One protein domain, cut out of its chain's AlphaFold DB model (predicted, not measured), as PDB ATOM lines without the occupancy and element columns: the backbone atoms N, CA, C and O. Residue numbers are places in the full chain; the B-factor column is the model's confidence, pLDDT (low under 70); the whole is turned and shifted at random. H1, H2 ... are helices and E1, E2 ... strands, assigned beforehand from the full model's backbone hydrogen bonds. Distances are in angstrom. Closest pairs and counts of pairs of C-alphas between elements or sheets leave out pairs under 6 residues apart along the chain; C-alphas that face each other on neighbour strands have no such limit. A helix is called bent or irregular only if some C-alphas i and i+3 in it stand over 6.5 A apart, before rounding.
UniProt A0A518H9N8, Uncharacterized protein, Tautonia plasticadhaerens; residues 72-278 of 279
ATOM      1  N   SER A  72      42.661  58.980  38.198       59.09
ATOM      2  CA  SER A  72      43.545  59.863  37.435       59.09
ATOM      3  C   SER A  72      43.693  59.378  35.991       59.09
ATOM      4  O   SER A  72      43.582  60.189  35.073       59.09
ATOM      5  N   ALA A  73      43.788  58.063  35.770       56.91
ATOM      6  CA  ALA A  73      43.753  57.464  34.439       56.91
ATOM      7  C   ALA A  73      42.414  57.739  33.734       56.91
ATOM      8  O   ALA A  73      42.397  58.147  32.574       56.91
ATOM      9  N   VAL A  74      41.289  57.632  34.446       63.28
ATOM     10  CA  VAL A  74      39.967  57.972  33.885       63.28
ATOM     11  C   VAL A  74      39.857  59.451  33.520       63.28
ATOM     12  O   VAL A  74      39.348  59.773  32.449       63.28
ATOM     13  N   LYS A  75      40.391  60.359  34.346       59.97
ATOM     14  CA  LYS A  75      40.468  61.798  34.026       59.97
ATOM     15  C   LYS A  75      41.329  62.087  32.797       59.97
ATOM     16  O   LYS A  75      41.067  63.053  32.093       59.97
ATOM     17  N   LEU A  76      42.318  61.240  32.513       56.84
ATOM     18  CA  LEU A  76      43.104  61.284  31.278       56.84
ATOM     19  C   LEU A  76      42.390  60.616  30.089       56.84
ATOM     20  O   LEU A  76      42.979  60.494  29.019       56.84
ATOM     21  N   GLY A  77      41.143  60.162  30.252       59.62
ATOM     22  CA  GLY A  77      40.395  59.446  29.221       59.62
ATOM     23  C   GLY A  77      40.899  58.022  28.990       59.62
ATOM     24  O   GLY A  77      40.721  57.481  27.906       59.62
ATOM     25  N   LEU A  78      41.561  57.400  29.971       56.75
ATOM     26  CA  LEU A  78      42.122  56.049  29.865       56.75
ATOM     27  C   LEU A  78      41.166  54.959  30.384       56.75
ATOM     28  O   LEU A  78      41.554  54.118  31.189       56.75
ATOM     29  N   HIS A  79      39.907  54.982  29.930       70.50
ATOM     30  CA  HIS A  79      38.901  53.966  30.249       70.50
ATOM     31  C   HIS A  79      37.949  53.731  29.057       70.50
ATOM     32  O   HIS A  79      37.454  54.713  28.495       70.50
ATOM     33  N   PRO A  80      37.676  52.475  28.646       78.62
ATOM     34  CA  PRO A  80      38.015  51.214  29.324       78.62
ATOM     35  C   PRO A  80      39.442  50.660  29.089       78.62
ATOM     36  O   PRO A  80      39.888  49.774  29.816       78.62
ATOM     37  N   PHE A  81      40.190  51.162  28.104       87.06
ATOM     38  CA  PHE A  81      41.531  50.670  27.763       87.06
ATOM     39  C   PHE A  81      42.634  51.378  28.560       87.06
ATOM     40  O   PHE A  81      42.810  52.592  28.438       87.06
ATOM     41  N   ALA A  82      43.450  50.601  29.277       86.38
ATOM     42  CA  ALA A  82      44.628  51.085  29.997       86.38
ATOM     43  C   ALA A  82      45.926  50.736  29.241       86.38
ATOM     44  O   ALA A  82      46.057  49.599  28.774       86.38
ATOM     45  N   PRO A  83      46.920  51.646  29.146       86.00
ATOM     46  CA  PRO A  83      48.163  51.388  28.414       86.00
ATOM     47  C   PRO A  83      48.880  50.111  28.858       86.00
ATOM     48  O   PRO A  83      49.431  49.396  28.019       86.00
ATOM     49  N   GLN A  84      48.839  49.796  30.155       88.06
ATOM     50  CA  GLN A  84      49.419  48.611  30.793       88.06
ATOM     51  C   GLN A  84      48.917  47.309  30.152       88.06
ATOM     52  O   GLN A  84      49.713  46.397  29.951       88.06
ATOM     53  N   ARG A  85      47.663  47.295  29.689       93.56
ATOM     54  CA  ARG A  85      46.979  46.154  29.057       93.56
ATOM     55  C   ARG A  85      46.908  46.256  27.528       93.56
ATOM     56  O   ARG A  85      46.156  45.537  26.871       93.56
ATOM     57  N   VAL A  86      47.714  47.147  26.939       94.88
ATOM     58  CA  VAL A  86      47.977  47.170  25.495       94.88
ATOM     59  C   VAL A  86      49.248  46.398  25.180       94.88
ATOM     60  O   VAL A  86      50.339  46.776  25.619       94.88
ATOM     61  N   VAL A  87      49.121  45.369  24.348       95.62
ATOM     62  CA  VAL A  87      50.227  44.556  23.841       95.62
ATOM     63  C   VAL A  87      50.436  44.868  22.365       95.62
ATOM     64  O   VAL A  87      49.494  44.830  21.585       95.62
ATOM     65  N   ILE A  88      51.673  45.148  21.954       96.38
ATOM     66  CA  ILE A  88      52.020  45.304  20.536       96.38
ATOM     67  C   ILE A  88      52.800  44.065  20.111       96.38
ATOM     68  O   ILE A  88      53.902  43.824  20.607       96.38
ATOM     69  N   LEU A  89      52.224  43.271  19.211       95.19
ATOM     70  CA  LEU A  89      52.825  42.036  18.719       95.19
ATOM     71  C   LEU A  89      53.364  42.214  17.294       95.19
ATOM     72  O   LEU A  89      52.764  42.918  16.480       95.19
ATOM     73  N   PRO A  90      54.503  41.578  16.961       93.75
ATOM     74  CA  PRO A  90      54.961  41.518  15.581       93.75
ATOM     75  C   PRO A  90      54.051  40.600  14.742       93.75
ATOM     76  O   PRO A  90      53.218  39.878  15.279       93.75
ATOM     77  N   SER A  91      54.257  40.573  13.424       91.25
ATOM     78  CA  SER A  91      53.632  39.602  12.515       91.25
ATOM     79  C   SER A  91      54.666  38.908  11.621       91.25
ATOM     80  O   SER A  91      55.848  39.289  11.600       91.25
ATOM     81  N   GLY A  92      54.251  37.868  10.892       89.38
ATOM     82  CA  GLY A  92      55.115  37.176   9.940       89.38
ATOM     83  C   GLY A  92      56.298  36.479  10.607       89.38
ATOM     84  O   GLY A  92      56.243  36.016  11.745       89.38
ATOM     85  N   ALA A  93      57.437  36.456   9.911       85.88
ATOM     86  CA  ALA A  93      58.656  35.804  10.392       85.88
ATOM     87  C   ALA A  93      59.152  36.335  11.752       85.88
ATOM     88  O   ALA A  93      59.821  35.607  12.483       85.88
ATOM     89  N   ARG A  94      58.797  37.575  12.120       86.50
ATOM     90  CA  ARG A  94      59.170  38.177  13.408       86.50
ATOM     91  C   ARG A  94      58.462  37.526  14.601       86.50
ATOM     92  O   ARG A  94      58.970  37.634  15.710       86.50
ATOM     93  N   LEU A  95      57.355  36.808  14.387       84.81
ATOM     94  CA  LEU A  95      56.696  36.009  15.430       84.81
ATOM     95  C   LEU A  95      57.535  34.818  15.901       84.81
ATOM     96  O   LEU A  95      57.267  34.282  16.973       84.81
ATOM     97  N   ARG A  96      58.543  34.397  15.129       76.56
ATOM     98  CA  ARG A  96      59.378  33.230  15.453       76.56
ATOM     99  C   ARG A  96      60.446  33.512  16.514       76.56
ATOM    100  O   ARG A  96      61.037  32.566  17.022       76.56
ATOM    101  N   ASN A  97      60.692  34.779  16.849       68.31
ATOM    102  CA  ASN A  97      61.755  35.182  17.772       68.31
ATOM    103  C   ASN A  97      61.209  35.394  19.191       68.31
ATOM    104  O   ASN A  97      60.200  36.068  19.346       68.31
ATOM    105  N   ASP A  98      61.897  34.885  20.212       63.00
ATOM    106  CA  ASP A  98      61.683  35.175  21.643       63.00
ATOM    107  C   ASP A  98      60.286  34.880  22.215       63.00
ATOM    108  O   ASP A  98      59.375  35.711  22.172       63.00
ATOM    109  N   LEU A  99      60.156  33.710  22.844       65.25
ATOM    110  CA  LEU A  99      59.104  33.401  23.814       65.25
ATOM    111  C   LEU A  99      59.748  32.905  25.110       65.25
ATOM    112  O   LEU A  99      60.679  32.102  25.058       65.25
ATOM    113  N   ARG A 100      59.222  33.334  26.265       64.50
ATOM    114  CA  ARG A 100      59.600  32.782  27.579       64.50
ATOM    115  C   ARG A 100      59.192  31.315  27.715       64.50
ATOM    116  O   ARG A 100      59.965  30.505  28.214       64.50
ATOM    117  N   CYS A 101      58.014  30.967  27.199       64.94
ATOM    118  CA  CYS A 101      57.471  29.609  27.120       64.94
ATOM    119  C   CYS A 101      58.131  28.771  25.993       64.94
ATOM    120  O   CYS A 101      57.462  28.154  25.169       64.94
ATOM    121  N   ALA A 102      59.459  28.778  25.872       63.22
ATOM    122  CA  ALA A 102      60.151  27.920  24.906       63.22
ATOM    123  C   ALA A 102      60.380  26.513  25.496       63.22
ATOM    124  O   ALA A 102      60.802  26.385  26.642       63.22
ATOM    125  N   GLY A 103      60.128  25.456  24.712       77.88
ATOM    126  CA  GLY A 103      60.427  24.066  25.089       77.88
ATOM    127  C   GLY A 103      59.196  23.168  25.258       77.88
ATOM    128  O   GLY A 103      58.214  23.296  24.530       77.88
ATOM    129  N   GLU A 104      59.265  22.238  26.214       83.88
ATOM    130  CA  GLU A 104      58.321  21.119  26.386       83.88
ATOM    131  C   GLU A 104      56.877  21.546  26.687       83.88
ATOM    132  O   GLU A 104      55.944  20.961  26.146       83.88
ATOM    133  N   LEU A 105      56.675  22.591  27.503       85.81
ATOM    134  CA  LEU A 105      55.340  23.130  27.809       85.81
ATOM    135  C   LEU A 105      54.598  23.531  26.528       85.81
ATOM    136  O   LEU A 105      53.408  23.278  26.374       85.81
ATOM    137  N   ARG A 106      55.317  24.133  25.583       86.44
ATOM    138  CA  ARG A 106      54.740  24.628  24.340       86.44
ATOM    139  C   ARG A 106      54.360  23.504  23.389       86.44
ATOM    140  O   ARG A 106      53.300  23.578  22.774       86.44
ATOM    141  N   GLU A 107      55.208  22.487  23.273       88.88
ATOM    142  CA  GLU A 107      54.874  21.288  22.499       88.88
ATOM    143  C   GLU A 107      53.685  20.556  23.122       88.88
ATOM    144  O   GLU A 107      52.731  20.262  22.410       88.88
ATOM    145  N   ARG A 108      53.639  20.424  24.453       90.69
ATOM    146  CA  ARG A 108      52.476  19.865  25.156       90.69
ATOM    147  C   ARG A 108      51.185  20.641  24.876       90.69
ATOM    148  O   ARG A 108      50.150  20.037  24.616       90.69
ATOM    149  N   ILE A 109      51.221  21.975  24.901       91.12
ATOM    150  CA  ILE A 109      50.035  22.786  24.580       91.12
ATOM    151  C   ILE A 109      49.630  22.602  23.115       91.12
ATOM    152  O   ILE A 109      48.442  22.469  22.827       91.12
ATOM    153  N   LYS A 110      50.587  22.569  22.178       90.50
ATOM    154  CA  LYS A 110      50.291  22.295  20.762       90.50
ATOM    155  C   LYS A 110      49.619  20.935  20.594       90.50
ATOM    156  O   LYS A 110      48.595  20.871  19.922       90.50
ATOM    157  N   GLU A 111      50.152  19.898  21.233       90.56
ATOM    158  CA  GLU A 111      49.579  18.551  21.228       90.56
ATOM    159  C   GLU A 111      48.148  18.552  21.776       90.56
ATOM    160  O   GLU A 111      47.260  17.995  21.136       90.56
ATOM    161  N   ARG A 112      47.890  19.245  22.895       91.19
ATOM    162  CA  ARG A 112      46.534  19.389  23.457       91.19
ATOM    163  C   ARG A 112      45.574  20.096  22.499       91.19
ATOM    164  O   ARG A 112      44.454  19.627  22.323       91.19
ATOM    165  N   ILE A 113      46.005  21.187  21.863       89.19
ATOM    166  CA  ILE A 113      45.200  21.914  20.864       89.19
ATOM    167  C   ILE A 113      44.892  21.011  19.664       89.19
ATOM    168  O   ILE A 113      43.761  20.970  19.179       89.19
ATOM    169  N   ASP A 114      45.893  20.290  19.160       86.69
ATOM    170  CA  ASP A 114      45.725  19.416  18.001       86.69
ATOM    171  C   ASP A 114      44.831  18.204  18.337       86.69
ATOM    172  O   ASP A 114      43.980  17.836  17.522       86.69
ATOM    173  N   GLN A 115      44.936  17.651  19.552       85.81
ATOM    174  CA  GLN A 115      44.065  16.582  20.048       85.81
ATOM    175  C   GLN A 115      42.609  17.045  20.200       85.81
ATOM    176  O   GLN A 115      41.716  16.408  19.639       85.81
ATOM    177  N   GLY A 116      42.356  18.156  20.903       82.19
ATOM    178  CA  GLY A 116      40.996  18.664  21.127       82.19
ATOM    179  C   GLY A 116      40.257  18.947  19.816       82.19
ATOM    180  O   GLY A 116      39.074  18.642  19.667       82.19
ATOM    181  N   ARG A 117      40.975  19.428  18.795       76.69
ATOM    182  CA  ARG A 117      40.406  19.635  17.457       76.69
ATOM    183  C   ARG A 117      40.032  18.330  16.764       76.69
ATOM    184  O   ARG A 117      38.958  18.274  16.167       76.69
ATOM    185  N   ALA A 118      40.891  17.309  16.825       78.94
ATOM    186  CA  ALA A 118      40.637  16.007  16.203       78.94
ATOM    187  C   ALA A 118      39.366  15.328  16.746       78.94
ATOM    188  O   ALA A 118      38.718  14.573  16.025       78.94
ATOM    189  N   GLU A 119      38.981  15.629  17.987       78.62
ATOM    190  CA  GLU A 119      37.754  15.121  18.609       78.62
ATOM    191  C   GLU A 119      36.483  15.841  18.110       78.62
ATOM    192  O   GLU A 119      35.408  15.243  18.077       78.62
ATOM    193  N   ILE A 120      36.592  17.106  17.682       71.50
ATOM    194  CA  ILE A 120      35.446  17.954  17.304       71.50
ATOM    195  C   ILE A 120      35.105  17.858  15.808       71.50
ATOM    196  O   ILE A 120      33.930  17.934  15.440       71.50
ATOM    197  N   ALA A 121      36.094  17.703  14.924       62.12
ATOM    198  CA  ALA A 121      35.872  17.707  13.475       62.12
ATOM    199  C   ALA A 121      36.408  16.439  12.802       62.12
ATOM    200  O   ALA A 121      37.479  15.954  13.137       62.12
ATOM    201  N   HIS A 122      35.685  15.935  11.793       63.91
ATOM    202  CA  HIS A 122      36.113  14.763  11.016       63.91
ATOM    203  C   HIS A 122      37.447  14.976  10.276       63.91
ATOM    204  O   HIS A 122      38.155  14.000  10.062       63.91
ATOM    205  N   GLU A 123      37.816  16.223   9.944       59.03
ATOM    206  CA  GLU A 123      39.133  16.598   9.396       59.03
ATOM    207  C   GLU A 123      39.469  18.072   9.729       59.03
ATOM    208  O   GLU A 123      39.275  18.969   8.901       59.03
ATOM    209  N   PRO A 124      39.946  18.398  10.943       63.06
ATOM    210  CA  PRO A 124      40.298  19.765  11.281       63.06
ATOM    211  C   PRO A 124      41.668  20.077  10.684       63.06
ATOM    212  O   PRO A 124      42.683  19.534  11.118       63.06
ATOM    213  N   ALA A 125      41.725  21.012   9.733       70.50
ATOM    214  CA  ALA A 125      43.003  21.629   9.397       70.50
ATOM    215  C   ALA A 125      43.626  22.195  10.691       70.50
ATOM    216  O   ALA A 125      42.897  22.795  11.494       70.50
ATOM    217  N   PRO A 126      44.935  22.007  10.933       78.56
ATOM    218  CA  PRO A 126      45.591  22.537  12.120       78.56
ATOM    219  C   PRO A 126      45.413  24.056  12.202       78.56
ATOM    220  O   PRO A 126      45.418  24.744  11.180       78.56
ATOM    221  N   LEU A 127      45.283  24.596  13.423       84.94
ATOM    222  CA  LEU A 127      45.264  26.050  13.618       84.94
ATOM    223  C   LEU A 127      46.517  26.663  12.976       84.94
ATOM    224  O   LEU A 127      47.618  26.169  13.233       84.94
ATOM    225  N   HIS A 128      46.357  27.710  12.160       88.19
ATOM    226  CA  HIS A 128      47.482  28.345  11.471       88.19
ATOM    227  C   HIS A 128      48.570  28.757  12.476       88.19
ATOM    228  O   HIS A 128      48.266  29.248  13.566       88.19
ATOM    229  N   TRP A 129      49.842  28.530  12.132       89.38
ATOM    230  CA  TRP A 129      50.948  28.657  13.087       89.38
ATOM    231  C   TRP A 129      51.065  30.074  13.667       89.38
ATOM    232  O   TRP A 129      51.317  30.212  14.859       89.38
ATOM    233  N   GLU A 130      50.805  31.118  12.869       90.00
ATOM    234  CA  GLU A 130      50.830  32.508  13.348       90.00
ATOM    235  C   GLU A 130      49.767  32.763  14.415       90.00
ATOM    236  O   GLU A 130      50.050  33.429  15.407       90.00
ATOM    237  N   LYS A 131      48.572  32.177  14.262       91.12
ATOM    238  CA  LYS A 131      47.509  32.305  15.265       91.12
ATOM    239  C   LYS A 131      47.931  31.697  16.596       91.12
ATOM    240  O   LYS A 131      47.773  32.325  17.638       91.12
ATOM    241  N   ARG A 132      48.547  30.510  16.551       90.94
ATOM    242  CA  ARG A 132      49.110  29.857  17.745       90.94
ATOM    243  C   ARG A 132      50.172  30.731  18.415       90.94
ATOM    244  O   ARG A 132      50.152  30.875  19.630       90.94
ATOM    245  N   GLU A 133      51.089  31.318  17.643       91.88
ATOM    246  CA  GLU A 133      52.125  32.208  18.191       91.88
ATOM    247  C   GLU A 133      51.529  33.440  18.875       91.88
ATOM    248  O   GLU A 133      51.990  33.835  19.944       91.88
ATOM    249  N   ILE A 134      50.501  34.042  18.279       93.06
ATOM    250  CA  ILE A 134      49.813  35.198  18.860       93.06
ATOM    251  C   ILE A 134      49.106  34.814  20.155       93.06
ATOM    252  O   ILE A 134      49.258  35.536  21.134       93.06
ATOM    253  N   ILE A 135      48.412  33.669  20.196       94.06
ATOM    254  CA  ILE A 135      47.781  33.152  21.421       94.06
ATOM    255  C   ILE A 135      48.827  32.974  22.525       94.06
ATOM    256  O   ILE A 135      48.644  33.484  23.626       94.06
ATOM    257  N   PHE A 136      49.956  32.326  22.231       93.44
ATOM    258  CA  PHE A 136      51.019  32.127  23.219       93.44
ATOM    259  C   PHE A 136      51.607  33.444  23.723       93.44
ATOM    260  O   PHE A 136      51.744  33.631  24.927       93.44
ATOM    261  N   ARG A 137      51.911  34.387  22.825       93.25
ATOM    262  CA  ARG A 137      52.433  35.708  23.211       93.25
ATOM    263  C   ARG A 137      51.429  36.512  24.021       93.25
ATOM    264  O   ARG A 137      51.820  37.185  24.967       93.25
ATOM    265  N   LEU A 138      50.160  36.471  23.628       94.50
ATOM    266  CA  LEU A 138      49.083  37.148  24.332       94.50
ATOM    267  C   LEU A 138      48.976  36.613  25.755       94.50
ATOM    268  O   LEU A 138      49.021  37.392  26.701       94.50
ATOM    269  N   LEU A 139      48.899  35.293  25.912       95.00
ATOM    270  CA  LEU A 139      48.727  34.709  27.232       95.00
ATOM    271  C   LEU A 139      49.961  34.820  28.110       95.00
ATOM    272  O   LEU A 139      49.786  34.994  29.303       95.00
ATOM    273  N   ASP A 140      51.169  34.819  27.547       93.00
ATOM    274  CA  ASP A 140      52.396  35.095  28.307       93.00
ATOM    275  C   ASP A 140      52.310  36.480  28.966       93.00
ATOM    276  O   ASP A 140      52.650  36.639  30.131       93.00
ATOM    277  N   ARG A 141      51.767  37.478  28.250       94.00
ATOM    278  CA  ARG A 141      51.560  38.831  28.789       94.00
ATOM    279  C   ARG A 141      50.431  38.918  29.795       94.00
ATOM    280  O   ARG A 141      50.586  39.595  30.805       94.00
ATOM    281  N   ILE A 142      49.310  38.267  29.512       95.06
ATOM    282  CA  ILE A 142      48.154  38.292  30.406       95.06
ATOM    283  C   ILE A 142      48.508  37.597  31.726       95.06
ATOM    284  O   ILE A 142      48.302  38.172  32.790       95.06
ATOM    285  N   THR A 143      49.075  36.391  31.689       94.62
ATOM    286  CA  THR A 143      49.402  35.662  32.920       94.62
ATOM    287  C   THR A 143      50.575  36.273  33.677       94.62
ATOM    288  O   THR A 143      50.584  36.191  34.902       94.62
ATOM    289  N   GLU A 144      51.526  36.924  32.997       93.81
ATOM    290  CA  GLU A 144      52.556  37.748  33.647       93.81
ATOM    291  C   GLU A 144      51.936  38.945  34.379       93.81
ATOM    292  O   GLU A 144      52.315  39.215  35.515       93.81
ATOM    293  N   HIS A 145      50.972  39.639  33.761       94.50
ATOM    294  CA  HIS A 145      50.306  40.797  34.370       94.50
ATOM    295  C   HIS A 145      49.562  40.425  35.656       94.50
ATOM    296  O   HIS A 145      49.699  41.124  36.654       94.50
ATOM    297  N   TYR A 146      48.830  39.309  35.652       94.75
ATOM    298  CA  TYR A 146      48.057  38.861  36.820       94.75
ATOM    299  C   TYR A 146      48.843  37.986  37.807       94.75
ATOM    300  O   TYR A 146      48.257  37.519  38.779       94.75
ATOM    301  N   ASP A 147      50.132  37.726  37.564       94.44
ATOM    302  CA  ASP A 147      50.953  36.779  38.337       94.44
ATOM    303  C   ASP A 147      50.320  35.372  38.442       94.44
ATOM    304  O   ASP A 147      50.270  34.745  39.500       94.44
ATOM    305  N   ARG A 148      49.794  34.866  37.316       94.88
ATOM    306  CA  ARG A 148      49.100  33.563  37.208       94.88
ATOM    307  C   ARG A 148      49.669  32.639  36.132       94.88
ATOM    308  O   ARG A 148      48.942  32.206  35.232       94.88
ATOM    309  N   PRO A 149      50.968  32.290  36.195       93.50
ATOM    310  CA  PRO A 149      51.581  31.383  35.223       93.50
ATOM    311  C   PRO A 149      50.952  29.980  35.228       93.50
ATOM    312  O   PRO A 149      51.016  29.281  34.220       93.50
ATOM    313  N   ASP A 150      50.315  29.575  36.330       94.25
ATOM    314  CA  ASP A 150      49.576  28.316  36.461       94.25
ATOM    315  C   ASP A 150      48.366  28.223  35.515       94.25
ATOM    316  O   ASP A 150      47.991  27.120  35.123       94.25
ATOM    317  N   LEU A 151      47.792  29.358  35.099       94.81
ATOM    318  CA  LEU A 151      46.640  29.406  34.188       94.81
ATOM    319  C   LEU A 151      47.025  29.409  32.704       94.81
ATOM    320  O   LEU A 151      46.164  29.206  31.851       94.81
ATOM    321  N   TYR A 152      48.307  29.616  32.380       94.06
ATOM    322  CA  TYR A 152      48.772  29.824  31.005       94.06
ATOM    323  C   TYR A 152      48.356  28.695  30.055       94.06
ATOM    324  O   TYR A 152      47.856  28.951  28.962       94.06
ATOM    325  N   GLU A 153      48.571  27.444  30.463       93.75
ATOM    326  CA  GLU A 153      48.302  26.283  29.616       93.75
ATOM    327  C   GLU A 153      46.802  26.094  29.359       93.75
ATOM    328  O   GLU A 153      46.403  25.930  28.206       93.75
ATOM    329  N   ASP A 154      45.973  26.159  30.401       93.88
ATOM    330  CA  ASP A 154      44.529  25.962  30.260       93.88
ATOM    331  C   ASP A 154      43.890  27.094  29.444       93.88
ATOM    332  O   ASP A 154      43.168  26.820  28.485       93.88
ATOM    333  N   TRP A 155      44.248  28.353  29.711       95.50
ATOM    334  CA  TRP A 155      43.759  29.484  28.920       95.50
ATOM    335  C   TRP A 155      44.232  29.425  27.458       95.50
ATOM    336  O   TRP A 155      43.492  29.833  26.561       95.50
ATOM    337  N   ALA A 156      45.439  28.907  27.180       94.44
ATOM    338  CA  ALA A 156      45.965  28.802  25.811       94.44
ATOM    339  C   ALA A 156      45.175  27.799  24.980       94.44
ATOM    340  O   ALA A 156      44.852  28.076  23.821       94.44
ATOM    341  N   VAL A 157      44.868  26.648  25.578       93.38
ATOM    342  CA  VAL A 157      44.040  25.617  24.953       93.38
ATOM    343  C   VAL A 157      42.630  26.157  24.731       93.38
ATOM    344  O   VAL A 157      42.146  26.126  23.604       93.38
ATOM    345  N   GLU A 158      42.015  26.757  25.750       92.62
ATOM    346  CA  GLU A 158      40.647  27.280  25.663       92.62
ATOM    347  C   GLU A 158      40.512  28.397  24.615       92.62
ATOM    348  O   GLU A 158      39.554  28.413  23.838       92.62
ATOM    349  N   LEU A 159      41.487  29.306  24.521       93.69
ATOM    350  CA  LEU A 159      41.475  30.355  23.502       93.69
ATOM    351  C   LEU A 159      41.684  29.784  22.092       93.69
ATOM    352  O   LEU A 159      41.023  30.215  21.146       93.69
ATOM    353  N   ALA A 160      42.568  28.797  21.935       92.19
ATOM    354  CA  ALA A 160      42.772  28.119  20.657       92.19
ATOM    355  C   ALA A 160      41.536  27.321  20.213       92.19
ATOM    356  O   ALA A 160      41.217  27.304  19.018       92.19
ATOM    357  N   ASP A 161      40.810  26.719  21.154       89.06
ATOM    358  CA  ASP A 161      39.541  26.045  20.895       89.06
ATOM    359  C   ASP A 161      38.477  27.047  20.441       89.06
ATOM    360  O   ASP A 161      37.784  26.798  19.451       89.06
ATOM    361  N   ARG A 162      38.391  28.233  21.061       87.31
ATOM    362  CA  ARG A 162      37.488  29.298  20.581       87.31
ATOM    363  C   ARG A 162      37.840  29.785  19.185       87.31
ATOM    364  O   ARG A 162      36.953  29.952  18.341       87.31
ATOM    365  N   GLU A 163      39.127  29.955  18.921       87.88
ATOM    366  CA  GLU A 163      39.624  30.334  17.605       87.88
ATOM    367  C   GLU A 163      39.310  29.272  16.544       87.88
ATOM    368  O   GLU A 163      39.009  29.598  15.395       87.88
ATOM    369  N   SER A 164      39.334  27.987  16.912       83.12
ATOM    370  CA  SER A 164      39.009  26.886  15.998       83.12
ATOM    371  C   SER A 164      37.595  26.967  15.419       83.12
ATOM    372  O   SER A 164      37.372  26.505  14.301       83.12
ATOM    373  N   LEU A 165      36.679  27.624  16.134       80.00
ATOM    374  CA  LEU A 165      35.300  27.864  15.713       80.00
ATOM    375  C   LEU A 165      35.158  29.089  14.793       80.00
ATOM    376  O   LEU A 165      34.033  29.458  14.460       80.00
ATOM    377  N   ALA A 166      36.269  29.738  14.412       78.38
ATOM    378  CA  ALA A 166      36.301  30.996  13.658       78.38
ATOM    379  C   ALA A 166      35.401  32.085  14.279       78.38
ATOM    380  O   ALA A 166      34.799  32.895  13.578       78.38
ATOM    381  N   SER A 167      35.281  32.071  15.611       72.00
ATOM    382  CA  SER A 167      34.307  32.874  16.362       72.00
ATOM    383  C   SER A 167      34.821  34.253  16.783       72.00
ATOM    384  O   SER A 167      34.072  35.058  17.325       72.00
ATOM    385  N   THR A 168      36.095  34.526  16.529       81.94
ATOM    386  CA  THR A 168      36.826  35.658  17.103       81.94
ATOM    387  C   THR A 168      37.070  36.774  16.089       81.94
ATOM    388  O   THR A 168      37.191  37.922  16.487       81.94
ATOM    389  N   ALA A 169      37.129  36.504  14.782       87.19
ATOM    390  CA  ALA A 169      37.280  37.556  13.777       87.19
ATOM    391  C   ALA A 169      35.924  38.200  13.453       87.19
ATOM    392  O   ALA A 169      34.969  37.500  13.116       87.19
ATOM    393  N   LEU A 170      35.842  39.533  13.501       86.00
ATOM    394  CA  LEU A 170      34.599  40.256  13.206       86.00
ATOM    395  C   LEU A 170      34.467  40.696  11.740       86.00
ATOM    396  O   LEU A 170      33.363  41.049  11.320       86.00
ATOM    397  N   GLY A 171      35.566  40.704  10.980       83.31
ATOM    398  CA  GLY A 171      35.685  41.512   9.762       83.31
ATOM    399  C   GLY A 171      36.208  42.918  10.064       83.31
ATOM    400  O   GLY A 171      36.286  43.326  11.223       83.31
ATOM    401  N   GLY A 172      36.589  43.664   9.029       88.19
ATOM    402  CA  GLY A 172      37.066  45.040   9.151       88.19
ATOM    403  C   GLY A 172      38.364  45.151   9.947       88.19
ATOM    404  O   GLY A 172      38.501  46.070  10.743       88.19
ATOM    405  N   HIS A 173      39.300  44.215   9.757       95.12
ATOM    406  CA  HIS A 173      40.638  44.219  10.369       95.12
ATOM    407  C   HIS A 173      40.712  44.036  11.900       95.12
ATOM    408  O   HIS A 173      41.761  44.300  12.496       95.12
ATOM    409  N   VAL A 174      39.657  43.551  12.556       95.50
ATOM    410  CA  VAL A 174      39.614  43.406  14.020       95.50
ATOM    411  C   VAL A 174      39.018  42.069  14.459       95.50
ATOM    412  O   VAL A 174      38.108  41.523  13.829       95.50
ATOM    413  N   GLY A 175      39.546  41.534  15.556       94.12
ATOM    414  CA  GLY A 175      38.987  40.382  16.252       94.12
ATOM    415  C   GLY A 175      38.653  40.679  17.712       94.12
ATOM    416  O   GLY A 175      39.113  41.664  18.290       94.12
ATOM    417  N   ILE A 176      37.858  39.804  18.314       93.06
ATOM    418  CA  ILE A 176      37.579  39.762  19.741       93.06
ATOM    419  C   ILE A 176      38.006  38.404  20.286       93.06
ATOM    420  O   ILE A 176      37.542  37.368  19.816       93.06
ATOM    421  N   PHE A 177      38.850  38.405  21.313       91.75
ATOM    422  CA  PHE A 177      39.129  37.202  22.088       91.75
ATOM    423  C   PHE A 177      38.303  37.229  23.375       91.75
ATOM    424  O   PHE A 177      38.375  38.160  24.173       91.75
ATOM    425  N   HIS A 178      37.459  36.217  23.558       85.75
ATOM    426  CA  HIS A 178      36.510  36.162  24.664       85.75
ATOM    427  C   HIS A 178      36.247  34.718  25.092       85.75
ATOM    428  O   HIS A 178      36.524  33.772  24.355       85.75
ATOM    429  N   GLN A 179      35.658  34.549  26.280       82.75
ATOM    430  CA  GLN A 179      35.138  33.261  26.762       82.75
ATOM    431  C   GLN A 179      36.180  32.124  26.832       82.75
ATOM    432  O   GLN A 179      35.819  30.953  26.733       82.75
ATOM    433  N   PHE A 180      37.456  32.467  27.030       89.81
ATOM    434  CA  PHE A 180      38.567  31.518  27.196       89.81
ATOM    435  C   PHE A 180      39.058  31.383  28.648       89.81
ATOM    436  O   PHE A 180      39.976  30.629  28.907       89.81
ATOM    437  N   GLN A 181      38.495  32.149  29.584       91.38
ATOM    438  CA  GLN A 181      38.721  32.005  31.024       91.38
ATOM    439  C   GLN A 181      37.646  31.069  31.598       91.38
ATOM    440  O   GLN A 181      36.672  31.527  32.199       91.38
ATOM    441  N   GLN A 182      37.752  29.762  31.353       86.19
ATOM    442  CA  GLN A 182      36.864  28.761  31.968       86.19
ATOM    443  C   GLN A 182      37.397  28.277  33.315       86.19
ATOM    444  O   GLN A 182      36.738  27.494  33.991       86.19
ATOM    445  N   ARG A 183      38.599  28.682  33.723       87.19
ATOM    446  CA  ARG A 183      39.211  28.260  34.987       87.19
ATOM    447  C   ARG A 183      40.034  29.380  35.588       87.19
ATOM    448  O   ARG A 183      40.617  30.180  34.861       87.19
ATOM    449  N   GLY A 184      40.119  29.361  36.913       87.75
ATOM    450  CA  GLY A 184      40.896  30.322  37.679       87.75
ATOM    451  C   GLY A 184      40.166  31.647  37.871       87.75
ATOM    452  O   GLY A 184      39.643  32.246  36.934       87.75
ATOM    453  N   GLU A 185      40.149  32.095  39.118       90.81
ATOM    454  CA  GLU A 185      39.821  33.473  39.480       90.81
ATOM    455  C   GLU A 185      41.084  34.317  39.362       90.81
ATOM    456  O   GLU A 185      42.170  33.801  39.622       90.81
ATOM    457  N   VAL A 186      40.972  35.586  38.996       92.12
ATOM    458  CA  VAL A 186      42.095  36.531  38.998       92.12
ATOM    459  C   VAL A 186      41.654  37.838  39.641       92.12
ATOM    460  O   VAL A 186      40.498  38.220  39.526       92.12
ATOM    461  N   ALA A 187      42.558  38.532  40.326       90.50
ATOM    462  CA  ALA A 187      42.282  39.894  40.768       90.50
ATOM    463  C   ALA A 187      42.506  40.829  39.572       90.50
ATOM    464  O   ALA A 187      43.640  40.961  39.115       90.50
ATOM    465  N   VAL A 188      41.430  41.399  39.028       89.25
ATOM    466  CA  VAL A 188      41.505  42.363  37.918       89.25
ATOM    467  C   VAL A 188      41.739  43.772  38.458       89.25
ATOM    468  O   VAL A 188      41.253  44.084  39.542       89.25
ATOM    469  N   ASP A 189      42.420  44.635  37.700       85.88
ATOM    470  CA  ASP A 189      42.713  46.003  38.166       85.88
ATOM    471  C   ASP A 189      41.487  46.938  38.053       85.88
ATOM    472  O   ASP A 189      41.503  48.076  38.514       85.88
ATOM    473  N   CYS A 190      40.439  46.552  37.320       81.50
ATOM    474  CA  CYS A 190      39.223  47.350  37.120       81.50
ATOM    475  C   CYS A 190      37.958  46.473  37.227       81.50
ATOM    476  O   CYS A 190      37.322  46.174  36.212       81.50
ATOM    477  N   PRO A 191      37.550  46.040  38.434       81.81
ATOM    478  CA  PRO A 191      36.419  45.127  38.617       81.81
ATOM    479  C   PRO A 191      35.119  45.654  38.004       81.81
ATOM    480  O   PRO A 191      34.775  46.807  38.257       81.81
ATOM    481  N   PRO A 192      34.348  44.846  37.248       82.81
ATOM    482  CA  PRO A 192      34.403  43.383  37.250       82.81
ATOM    483  C   PRO A 192      35.295  42.777  36.156       82.81
ATOM    484  O   PRO A 192      35.422  41.552  36.094       82.81
ATOM    485  N   LEU A 193      35.857  43.594  35.256       87.19
ATOM    486  CA  LEU A 193      36.664  43.101  34.144       87.19
ATOM    487  C   LEU A 193      37.693  44.111  33.641       87.19
ATOM    488  O   LEU A 193      37.429  45.304  33.497       87.19
ATOM    489  N   ASP A 194      38.830  43.578  33.228       90.25
ATOM    490  CA  ASP A 194      39.894  44.312  32.572       90.25
ATOM    491  C   ASP A 194      39.820  44.179  31.059       90.25
ATOM    492  O   ASP A 194      39.713  43.081  30.509       90.25
ATOM    493  N   TRP A 195      39.963  45.310  30.373       92.81
ATOM    494  CA  TRP A 195      40.059  45.355  28.922       92.81
ATOM    495  C   TRP A 195      41.503  45.237  28.464       92.81
ATOM    496  O   TRP A 195      42.395  45.940  28.953       92.81
ATOM    497  N   TRP A 196      41.695  44.402  27.453       95.88
ATOM    498  CA  TRP A 196      42.964  44.167  26.792       95.88
ATOM    499  C   TRP A 196      42.870  44.535  25.315       95.88
ATOM    500  O   TRP A 196      41.878  44.254  24.639       95.88
ATOM    501  N   LEU A 197      43.937  45.148  24.810       96.50
ATOM    502  CA  LEU A 197      44.080  45.512  23.406       96.50
ATOM    503  C   LEU A 197      45.383  44.939  22.868       96.50
ATOM    504  O   LEU A 197      46.466  45.253  23.356       96.50
ATOM    505  N   VAL A 198      45.293  44.132  21.822       97.62
ATOM    506  CA  VAL A 198      46.453  43.608  21.106       97.62
ATOM    507  C   VAL A 198      46.539  44.319  19.773       97.62
ATOM    508  O   VAL A 198      45.614  44.231  18.974       97.62
ATOM    509  N   LEU A 199      47.639  45.014  19.516       98.00
ATOM    510  CA  LEU A 199      47.905  45.690  18.252       98.00
ATOM    511  C   LEU A 199      48.918  44.892  17.445       98.00
ATOM    512  O   LEU A 199      49.942  44.447  17.966       98.00
ATOM    513  N   ILE A 200      48.639  44.740  16.157       97.44
ATOM    514  CA  ILE A 200      49.417  43.923  15.234       97.44
ATOM    515  C   ILE A 200      49.692  44.779  13.991       97.44
ATOM    516  O   ILE A 200      48.975  44.683  12.994       97.44
ATOM    517  N   PRO A 201      50.718  45.654  14.028       97.25
ATOM    518  CA  PRO A 201      50.949  46.667  12.994       97.25
ATOM    519  C   PRO A 201      51.044  46.112  11.568       97.25
ATOM    520  O   PRO A 201      50.677  46.782  10.601       97.25
ATOM    521  N   GLY A 202      51.581  44.898  11.430       95.94
ATOM    522  CA  GLY A 202      51.744  44.229  10.142       95.94
ATOM    523  C   GLY A 202      50.543  43.391   9.704       95.94
ATOM    524  O   GLY A 202      50.618  42.805   8.630       95.94
ATOM    525  N   GLY A 203      49.485  43.318  10.516       95.94
ATOM    526  CA  GLY A 203      48.342  42.438  10.298       95.94
ATOM    527  C   GLY A 203      48.708  40.953  10.393       95.94
ATOM    528  O   GLY A 203      49.876  40.571  10.291       95.94
ATOM    529  N   ILE A 204      47.706  40.106  10.590       94.56
ATOM    530  CA  ILE A 204      47.840  38.647  10.513       94.56
ATOM    531  C   ILE A 204      46.626  38.029   9.837       94.56
ATOM    532  O   ILE A 204      45.518  38.565   9.917       94.56
ATOM    533  N   ASP A 205      46.828  36.868   9.217       91.56
ATOM    534  CA  ASP A 205      45.712  36.038   8.784       91.56
ATOM    535  C   ASP A 205      45.022  35.437  10.016       91.56
ATOM    536  O   ASP A 205      45.457  34.439  10.605       91.56
ATOM    537  N   TRP A 206      43.931  36.086  10.416       89.94
ATOM    538  CA  TRP A 206      43.051  35.620  11.477       89.94
ATOM    539  C   TRP A 206      41.802  34.914  10.934       89.94
ATOM    540  O   TRP A 206      40.837  34.725  11.665       89.94
ATOM    541  N   ALA A 207      41.816  34.441   9.683       88.31
ATOM    542  CA  ALA A 207      40.653  33.865   8.999       88.31
ATOM    543  C   ALA A 207      39.407  34.767   9.088       88.31
ATOM    544  O   ALA A 207      38.302  34.300   9.368       88.31
ATOM    545  N   SER A 208      39.611  36.069   8.884       89.06
ATOM    546  CA  SER A 208      38.529  37.047   8.897       89.06
ATOM    547  C   SER A 208      37.485  36.725   7.816       89.06
ATOM    548  O   SER A 208      37.871  36.305   6.720       89.06
ATOM    549  N   PRO A 209      36.172  36.914   8.065       88.19
ATOM    550  CA  PRO A 209      35.123  36.591   7.091       88.19
ATOM    551  C   PRO A 209      35.238  37.332   5.751       88.19
ATOM    552  O   PRO A 209      34.775  36.833   4.726       88.19
ATOM    553  N   ASP A 210      35.842  38.518   5.755       91.12
ATOM    554  CA  ASP A 210      36.124  39.341   4.573       91.12
ATOM    555  C   ASP A 210      37.468  39.009   3.901       91.12
ATOM    556  O   ASP A 210      37.765  39.536   2.831       91.12
ATOM    557  N   GLY A 211      38.259  38.105   4.486       91.88
ATOM    558  CA  GLY A 211      39.597  37.745   4.017       91.88
ATOM    559  C   GLY A 211      40.669  38.792   4.322       91.88
ATOM    560  O   GLY A 211      41.814  38.608   3.910       91.88
ATOM    561  N   GLU A 212      40.325  39.864   5.037       94.88
ATOM    562  CA  GLU A 212      41.262  40.933   5.357       94.88
ATOM    563  C   GLU A 212      42.153  40.568   6.559       94.88
ATOM    564  O   GLU A 212      41.720  39.858   7.476       94.88
ATOM    565  N   PRO A 213      43.405  41.065   6.607       95.38
ATOM    566  CA  PRO A 213      44.269  40.869   7.762       95.38
ATOM    567  C   PRO A 213      43.688  41.534   9.007       95.38
ATOM    568  O   PRO A 213      43.227  42.676   8.955       95.38
ATOM    569  N   VAL A 214      43.792  40.862  10.151       96.31
ATOM    570  CA  VAL A 214      43.441  41.444  11.448       96.31
ATOM    571  C   VAL A 214      44.633  42.210  12.007       96.31
ATOM    572  O   VAL A 214      45.727  41.668  12.155       96.31
ATOM    573  N   HIS A 215      44.404  43.480  12.320       97.88
ATOM    574  CA  HIS A 215      45.378  44.436  12.842       97.88
ATOM    575  C   HIS A 215      45.216  44.699  14.342       97.88
ATOM    576  O   HIS A 215      46.135  45.232  14.967       97.88
ATOM    577  N   ALA A 216      44.076  44.331  14.929       97.75
ATOM    578  CA  ALA A 216      43.849  44.451  16.361       97.75
ATOM    579  C   ALA A 216      42.976  43.322  16.916       97.75
ATOM    580  O   ALA A 216      42.082  42.824  16.233       97.75
ATOM    581  N   LEU A 217      43.206  42.954  18.174       97.25
ATOM    582  CA  LEU A 217      42.318  42.091  18.948       97.25
ATOM    583  C   LEU A 217      41.888  42.824  20.220       97.25
ATOM    584  O   LEU A 217      42.735  43.351  20.940       97.25
ATOM    585  N   ILE A 218      40.591  42.839  20.506       96.25
ATOM    586  CA  ILE A 218      40.035  43.353  21.764       96.25
ATOM    587  C   ILE A 218      39.632  42.159  22.623       96.25
ATOM    588  O   ILE A 218      39.046  41.203  22.123       96.25
ATOM    589  N   GLY A 219      39.916  42.191  23.914       94.38
ATOM    590  CA  GLY A 219      39.441  41.143  24.802       94.38
ATOM    591  C   GLY A 219      39.272  41.618  26.222       94.38
ATOM    592  O   GLY A 219      39.549  42.767  26.560       94.38
ATOM    593  N   HIS A 220      38.781  40.698  27.034       92.25
ATOM    594  CA  HIS A 220      38.390  40.960  28.405       92.25
ATOM    595  C   HIS A 220      38.969  39.867  29.299       92.25
ATOM    596  O   HIS A 220      39.114  38.731  28.842       92.25
ATOM    597  N   ILE A 221      39.253  40.202  30.552       92.38
ATOM    598  CA  ILE A 221      39.559  39.268  31.641       92.38
ATOM    599  C   ILE A 221      38.649  39.630  32.810       92.38
ATOM    600  O   ILE A 221      38.575  40.803  33.158       92.38
ATOM    601  N   GLY A 222      37.929  38.664  33.374       89.81
ATOM    602  CA  GLY A 222      37.019  38.891  34.502       89.81
ATOM    603  C   GLY A 222      37.611  38.419  35.828       89.81
ATOM    604  O   GLY A 222      38.515  37.587  35.835       89.81
ATOM    605  N   GLU A 223      37.072  38.891  36.955       87.31
ATOM    606  CA  GLU A 223      37.500  38.408  38.283       87.31
ATOM    607  C   GLU A 223      37.260  36.906  38.470       87.31
ATOM    608  O   GLU A 223      38.068  36.178  39.049       87.31
ATOM    609  N   VAL A 224      36.140  36.432  37.930       83.69
ATOM    610  CA  VAL A 224      35.705  35.039  37.991       83.69
ATOM    611  C   VAL A 224      35.656  34.432  36.588       83.69
ATOM    612  O   VAL A 224      35.527  35.167  35.602       83.69
ATOM    613  N   PRO A 225      35.717  33.091  36.470       80.00
ATOM    614  CA  PRO A 225      35.521  32.415  35.195       80.00
ATOM    615  C   PRO A 225      34.246  32.856  34.478       80.00
ATOM    616  O   PRO A 225      33.223  33.136  35.104       80.00
ATOM    617  N   TRP A 226      34.265  32.845  33.145       77.06
ATOM    618  CA  TRP A 226      33.180  33.421  32.347       77.06
ATOM    619  C   TRP A 226      31.809  32.784  32.564       77.06
ATOM    620  O   TRP A 226      30.802  33.460  32.384       77.06
ATOM    621  N   TYR A 227      31.748  31.510  32.952       75.81
ATOM    622  CA  TYR A 227      30.478  30.850  33.273       75.81
ATOM    623  C   TYR A 227      29.858  31.342  34.592       75.81
ATOM    624  O   TYR A 227      28.688  31.066  34.847       75.81
ATOM    625  N   ALA A 228      30.642  32.010  35.443       76.31
ATOM    626  CA  ALA A 228      30.226  32.523  36.743       76.31
ATOM    627  C   ALA A 228      29.870  34.020  36.712       76.31
ATOM    628  O   ALA A 228      29.251  34.510  37.653       76.31
ATOM    629  N   VAL A 229      30.238  34.744  35.648       72.44
ATOM    630  CA  VAL A 229      29.882  36.159  35.475       72.44
ATOM    631  C   VAL A 229      28.400  36.275  35.113       72.44
ATOM    632  O   VAL A 229      27.914  35.576  34.220       72.44
ATOM    633  N   GLU A 230      27.677  37.186  35.770       66.81
ATOM    634  CA  GLU A 230      26.304  37.528  35.390       66.81
ATOM    635  C   GLU A 230      26.261  37.973  33.918       66.81
ATOM    636  O   GLU A 230      26.993  38.875  33.499       66.81
ATOM    637  N   GLY A 231      25.407  37.327  33.115       71.12
ATOM    638  CA  GLY A 231      25.431  37.452  31.651       71.12
ATOM    639  C   GLY A 231      25.307  38.886  31.123       71.12
ATOM    640  O   GLY A 231      25.823  39.183  30.047       71.12
ATOM    641  N   GLU A 232      24.696  39.788  31.892       76.69
ATOM    642  CA  GLU A 232      24.478  41.182  31.505       76.69
ATOM    643  C   GLU A 232      25.778  41.993  31.385       76.69
ATOM    644  O   GLU A 232      25.945  42.748  30.424       76.69
ATOM    645  N   VAL A 233      26.730  41.825  32.309       80.19
ATOM    646  CA  VAL A 233      28.010  42.559  32.276       80.19
ATOM    647  C   VAL A 233      28.818  42.156  31.045       80.19
ATOM    648  O   VAL A 233      29.296  43.009  30.295       80.19
ATOM    649  N   MET A 234      28.924  40.848  30.809       79.38
ATOM    650  CA  MET A 234      29.606  40.292  29.640       79.38
ATOM    651  C   MET A 234      28.963  40.776  28.342       79.38
ATOM    652  O   MET A 234      29.656  41.223  27.429       79.38
ATOM    653  N   GLU A 235      27.638  40.706  28.253       82.81
ATOM    654  CA  GLU A 235      26.914  41.133  27.064       82.81
ATOM    655  C   GLU A 235      27.154  42.616  26.757       82.81
ATOM    656  O   GLU A 235      27.432  42.971  25.609       82.81
ATOM    657  N   ARG A 236      27.107  43.484  27.774       84.12
ATOM    658  CA  ARG A 236      27.391  44.918  27.618       84.12
ATOM    659  C   ARG A 236      28.835  45.169  27.183       84.12
ATOM    660  O   ARG A 236      29.046  45.930  26.238       84.12
ATOM    661  N   ALA A 237      29.809  44.506  27.807       86.50
ATOM    662  CA  ALA A 237      31.220  44.632  27.443       86.50
ATOM    663  C   ALA A 237      31.473  44.177  25.998       86.50
ATOM    664  O   ALA A 237      32.073  44.905  25.209       86.50
ATOM    665  N   LEU A 238      30.930  43.022  25.604       87.44
ATOM    666  CA  LEU A 238      31.056  42.510  24.242       87.44
ATOM    667  C   LEU A 238      30.392  43.441  23.219       87.44
ATOM    668  O   LEU A 238      30.988  43.731  22.180       87.44
ATOM    669  N   ARG A 239      29.189  43.952  23.506       88.06
ATOM    670  CA  ARG A 239      28.503  44.926  22.641       88.06
ATOM    671  C   ARG A 239      29.334  46.195  22.465       88.06
ATOM    672  O   ARG A 239      29.498  46.642  21.330       88.06
ATOM    673  N   LEU A 240      29.892  46.740  23.547       89.31
ATOM    674  CA  LEU A 240      30.757  47.916  23.472       89.31
ATOM    675  C   LEU A 240      32.037  47.619  22.680       89.31
ATOM    676  O   LEU A 240      32.403  48.414  21.818       89.31
ATOM    677  N   ALA A 241      32.682  46.470  22.898       92.06
ATOM    678  CA  ALA A 241      33.873  46.066  22.152       92.06
ATOM    679  C   ALA A 241      33.598  46.005  20.643       92.06
ATOM    680  O   ALA A 241      34.354  46.570  19.855       92.06
ATOM    681  N   VAL A 242      32.479  45.395  20.240       91.81
ATOM    682  CA  VAL A 242      32.043  45.345  18.836       91.81
ATOM    683  C   VAL A 242      31.744  46.748  18.294       91.81
ATOM    684  O   VAL A 242      32.120  47.057  17.162       91.81
ATOM    685  N   ALA A 243      31.080  47.604  19.070       92.06
ATOM    686  CA  ALA A 243      30.731  48.959  18.646       92.06
ATOM    687  C   ALA A 243      31.974  49.846  18.455       92.06
ATOM    688  O   ALA A 243      32.097  50.520  17.428       92.06
ATOM    689  N   VAL A 244      32.928  49.792  19.393       93.50
ATOM    690  CA  VAL A 244      34.244  50.438  19.261       93.50
ATOM    691  C   VAL A 244      34.937  49.913  18.013       93.50
ATOM    692  O   VAL A 244      35.407  50.698  17.191       93.50
ATOM    693  N   ALA A 245      34.933  48.592  17.835       93.88
ATOM    694  CA  ALA A 245      35.638  47.949  16.744       93.88
ATOM    695  C   ALA A 245      35.136  48.360  15.357       93.88
ATOM    696  O   ALA A 245      35.935  48.593  14.451       93.88
ATOM    697  N   ARG A 246      33.818  48.509  15.217       93.44
ATOM    698  CA  ARG A 246      33.158  48.953  13.983       93.44
ATOM    699  C   ARG A 246      33.236  50.458  13.740       93.44
ATOM    700  O   ARG A 246      32.980  50.893  12.625       93.44
ATOM    701  N   SER A 247      33.560  51.245  14.762       95.38
ATOM    702  CA  SER A 247      33.690  52.703  14.645       95.38
ATOM    703  C   SER A 247      35.054  53.147  14.108       95.38
ATOM    704  O   SER A 247      35.253  54.336  13.869       95.38
ATOM    705  N   ILE A 248      35.999  52.218  13.945       96.00
ATOM    706  CA  ILE A 248      37.340  52.479  13.421       96.00
ATOM    707  C   ILE A 248      37.402  51.987  11.976       96.00
ATOM    708  O   ILE A 248      37.325  50.791  11.715       96.00
ATOM    709  N   GLU A 249      37.575  52.918  11.039       93.94
ATOM    710  CA  GLU A 249      37.668  52.604   9.606       93.94
ATOM    711  C   GLU A 249      39.078  52.148   9.191       93.94
ATOM    712  O   GLU A 249      39.224  51.328   8.291       93.94
ATOM    713  N   ASP A 250      40.123  52.657   9.858       96.62
ATOM    714  CA  ASP A 250      41.529  52.421   9.500       96.62
ATOM    715  C   ASP A 250      42.326  51.817  10.668       96.62
ATOM    716  O   ASP A 250      43.206  52.430  11.289       96.62
ATOM    717  N   TRP A 251      42.009  50.563  10.970       97.38
ATOM    718  CA  TRP A 251      42.768  49.740  11.907       97.38
ATOM    719  C   TRP A 251      44.256  49.571  11.555       97.38
ATOM    720  O   TRP A 251      45.071  49.563  12.486       97.38
ATOM    721  N   PRO A 252      44.675  49.479  10.277       97.69
ATOM    722  CA  PRO A 252      46.093  49.526   9.929       97.69
ATOM    723  C   PRO A 252      46.816  50.760  10.486       97.69
ATOM    724  O   PRO A 252      47.940  50.635  10.975       97.69
ATOM    725  N   THR A 253      46.195  51.940  10.470       97.94
ATOM    726  CA  THR A 253      46.773  53.143  11.093       97.94
ATOM    727  C   THR A 253      46.732  53.078  12.616       97.94
ATOM    728  O   THR A 253      47.746  53.350  13.261       97.94
ATOM    729  N   VAL A 254      45.608  52.669  13.212       97.56
ATOM    730  CA  VAL A 254      45.484  52.558  14.678       97.56
ATOM    731  C   VAL A 254      46.489  51.562  15.262       97.56
ATOM    732  O   VAL A 254      47.132  51.858  16.264       97.56
ATOM    733  N   SER A 255      46.701  50.421  14.609       97.69
ATOM    734  CA  SER A 255      47.634  49.383  15.069       97.69
ATOM    735  C   SER A 255      49.101  49.810  15.072       97.69
ATOM    736  O   SER A 255      49.912  49.173  15.739       97.69
ATOM    737  N   ARG A 256      49.459  50.893  14.368       97.75
ATOM    738  CA  ARG A 256      50.816  51.472  14.360       97.75
ATOM    739  C   ARG A 256      51.026  52.534  15.439       97.75
ATOM    740  O   ARG A 256      52.151  53.008  15.594       97.75
ATOM    741  N   LYS A 257      49.973  52.912  16.164       96.69
ATOM    742  CA  LYS A 257      50.067  53.850  17.284       96.69
ATOM    743  C   LYS A 257      50.842  53.227  18.443       96.69
ATOM    744  O   LYS A 257      50.884  52.009  18.620       96.69
ATOM    745  N   GLY A 258      51.438  54.087  19.266       93.56
ATOM    746  CA  GLY A 258      51.958  53.668  20.566       93.56
ATOM    747  C   GLY A 258      50.825  53.266  21.519       93.56
ATOM    748  O   GLY A 258      49.670  53.631  21.313       93.56
ATOM    749  N   ARG A 259      51.163  52.562  22.608       92.69
ATOM    750  CA  ARG A 259      50.193  52.069  23.612       92.69
ATOM    751  C   ARG A 259      49.264  53.173  24.130       92.69
ATOM    752  O   ARG A 259      48.052  53.013  24.118       92.69
ATOM    753  N   ILE A 260      49.845  54.300  24.545       87.38
ATOM    754  CA  ILE A 260      49.105  55.433  25.122       87.38
ATOM    755  C   ILE A 260      48.181  56.068  24.079       87.38
ATOM    756  O   ILE A 260      46.999  56.262  24.336       87.38
ATOM    757  N   GLU A 261      48.707  56.356  22.889       90.75
ATOM    758  CA  GLU A 261      47.942  56.998  21.819       90.75
ATOM    759  C   GLU A 261      46.775  56.117  21.346       90.75
ATOM    760  O   GLU A 261      45.676  56.621  21.116       90.75
ATOM    761  N   ALA A 262      46.984  54.801  21.245       92.75
ATOM    762  CA  ALA A 262      45.924  53.853  20.924       92.75
ATOM    763  C   ALA A 262      44.830  53.833  22.000       92.75
ATOM    764  O   ALA A 262      43.653  53.928  21.657       92.75
ATOM    765  N   CYS A 263      45.196  53.775  23.288       89.62
ATOM    766  CA  CYS A 263      44.229  53.852  24.387       89.62
ATOM    767  C   CYS A 263      43.385  55.119  24.312       89.62
ATOM    768  O   CYS A 263      42.163  55.028  24.289       89.62
ATOM    769  N   LEU A 264      44.025  56.290  24.231       85.94
ATOM    770  CA  LEU A 264      43.320  57.572  24.162       85.94
ATOM    771  C   LEU A 264      42.338  57.605  22.985       85.94
ATOM    772  O   LEU A 264      41.191  58.018  23.146       85.94
ATOM    773  N   HIS A 265      42.763  57.114  21.819       92.38
ATOM    774  CA  HIS A 265      41.917  57.044  20.634       92.38
ATOM    775  C   HIS A 265      40.695  56.133  20.840       92.38
ATOM    776  O   HIS A 265      39.564  56.556  20.595       92.38
ATOM    777  N   LEU A 266      40.898  54.897  21.308       92.94
ATOM    778  CA  LEU A 266      39.810  53.931  21.492       92.94
ATOM    779  C   LEU A 266      38.865  54.335  22.626       92.94
ATOM    780  O   LEU A 266      37.659  54.136  22.513       92.94
ATOM    781  N   ASN A 267      39.382  54.931  23.697       89.25
ATOM    782  CA  ASN A 267      38.563  55.376  24.819       89.25
ATOM    783  C   ASN A 267      37.713  56.593  24.476       89.25
ATOM    784  O   ASN A 267      36.566  56.661  24.906       89.25
ATOM    785  N   ALA A 268      38.216  57.519  23.653       87.88
ATOM    786  CA  ALA A 268      37.394  58.610  23.131       87.88
ATOM    787  C   ALA A 268      36.195  58.071  22.326       87.88
ATOM    788  O   ALA A 268      35.075  58.565  22.459       87.88
ATOM    789  N   ILE A 269      36.413  57.014  21.535       91.06
ATOM    790  CA  ILE A 269      35.347  56.323  20.798       91.06
ATOM    791  C   ILE A 269      34.390  55.613  21.763       91.06
ATOM    792  O   ILE A 269      33.179  55.794  21.650       91.06
ATOM    793  N   ALA A 270      34.913  54.847  22.722       89.56
ATOM    794  CA  ALA A 270      34.109  54.120  23.702       89.56
ATOM    795  C   ALA A 270      33.230  55.063  24.539       89.56
ATOM    796  O   ALA A 270      32.042  54.804  24.705       89.56
ATOM    797  N   ALA A 271      33.781  56.188  25.002       84.38
ATOM    798  CA  ALA A 271      33.058  57.200  25.769       84.38
ATOM    799  C   ALA A 271      31.901  57.825  24.973       84.38
ATOM    800  O   ALA A 271      30.824  58.059  25.525       84.38
ATOM    801  N   ARG A 272      32.104  58.076  23.672       85.81
ATOM    802  CA  ARG A 272      31.044  58.552  22.773       85.81
ATOM    803  C   ARG A 272      29.935  57.510  22.628       85.81
ATOM    804  O   ARG A 272      28.778  57.847  22.839       85.81
ATOM    805  N   LEU A 273      30.298  56.264  22.324       85.50
ATOM    806  CA  LEU A 273      29.348  55.167  22.112       85.50
ATOM    807  C   LEU A 273      28.535  54.844  23.366       85.50
ATOM    808  O   LEU A 273      27.338  54.610  23.271       85.50
ATOM    809  N   LEU A 274      29.153  54.880  24.545       79.38
ATOM    810  CA  LEU A 274      28.438  54.692  25.808       79.38
ATOM    811  C   LEU A 274      27.340  55.740  26.008       79.38
ATOM    812  O   LEU A 274      26.245  55.388  26.430       79.38
ATOM    813  N   GLY A 275      27.595  56.997  25.631       73.06
ATOM    814  CA  GLY A 275      26.575  58.049  25.657       73.06
ATOM    815  C   GLY A 275      25.433  57.851  24.650       73.06
ATOM    816  O   GLY A 275      24.400  58.491  24.791       73.06
ATOM    817  N   GLU A 276      25.611  56.991  23.643       76.56
ATOM    818  CA  GLU A 276      24.588  56.625  22.651       76.56
ATOM    819  C   GLU A 276      23.830  55.335  23.040       76.56
ATOM    820  O   GLU A 276      22.776  55.051  22.475       76.56
ATOM    821  N   MET A 277      24.365  54.537  23.974       67.94
ATOM    822  CA  MET A 277      23.817  53.236  24.390       67.94
ATOM    823  C   MET A 277      22.840  53.316  25.575       67.94
ATOM    824  O   MET A 277      22.266  52.289  25.946       67.94
ATOM    825  N   GLU A 278      22.642  54.494  26.171       61.75
ATOM    826  CA  GLU A 278      21.599  54.710  27.178       61.75
ATOM    827  C   GLU A 278      20.217  54.813  26.496       61.75
ATOM    828  O   GLU A 278      20.068  55.600  25.559       61.75
TER     829      GLU A 278
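What this domain is: This is residues 72 to 278 of the 279 residues of an uncharacterized protein of Tautonia plasticadhaerens (UniProt A0A518H9N8). A strongly twisted sheet of five strands forms the middle of a body in three layers, with H6 and H8 on one face and H4 on the other. H5 packs on H4, and H3 packs on H5, farther out from the sheet. The printed part has 207 residues, with eight named helices and five named strands in the order H1 E1 H2 H3 H4 H5 E2 E3 E4 E5 H6 H7 H8. The sheet's order is E1 E4 E5 E3 E2, mixed; the class is mixed, helices and strands. It is compact, with a radius of gyration of the C-alphas of 16.5 A and spans of 46 by 34 by 32 A.

How they stand to each other: H1, residues 72 to 75, only grazes the sheet. E1, residues 81 to 88, is an edge strand and bends by 82 degrees at residue 84. H2, residues 92 to 96, touches H4, residues 129 to 145, with residues 130 to 134 of H4 alone; the closest C-alphas, of Leu 95 and Glu 133, are 6.6 A apart. H3, residues 104 to 120, touches H5, residues 149 to 164, the same way at a shallow tilt of 34.7 degrees, only just short of steep; the closest C-alphas, of Ile 113 and Val 157, are 5.6 A apart. H4 and H5 form a helical hairpin, at 36 degrees only just a steep tilt; the closest C-alphas, of Thr 143 and Pro 149, are 5.3 A apart. H4's height over the sheet is 9.4 A. H5 is irregular, with C-alphas 150 and 153 7.3 A apart. E2, residues 169 to 171, and E3, residues 174 to 177, form a hairpin, with N 170 and O 174 at 3.0 A. E4, residues 193 to 204, is parallel to E1, with N 87 and O 197 at 2.8 A. E5, residues 214 to 222, forms a hairpin with E4, with N 196 and O 219 at 2.8 A, and is parallel to E3, with N 175 and O 216 at 2.9 A. H6, residues 231 to 246, runs along the strands over E3. H7, residues 251 to 254, is on the same face. H8, residues 259 to 276, lies over E1 and with residues 266 to 274 alone touches residues 240 to 244 of H6; the closest C-alphas, of Val 244 and Ala 270, are 5.8 A apart. In H4, H6 and H8 every O i to N i+4 pair is within hydrogen-bond range; H3 has 12 of 13, H5 10 of 12, and H2 0 of 1 but 2 of 2 O i to N i+3 pairs, while H1 and H7 are too short for an i+4 pair.

Where its parts are: H1 begins at C-alpha 72 (43.545, 59.863, 37.435), and H8 ends at C-alpha 276 (24.588, 56.625, 22.651). First to last C-alpha, H8 measures 26.0 A, H3 24.8 A, H4 24.5 A, E4 26.5 A and E5 24.1 A.

The domain as a whole: The C-alphas farthest apart, of Ser 72 and His 122, are 52.8 A apart. The printed part has no cut, and the link from E3 to E4, 15 residues, is long. Mean pLDDT of the printed part is 86.6; it is under 70 at residues 72 to 78, 97 to 102, 121 to 124, 230 and 277 to 278.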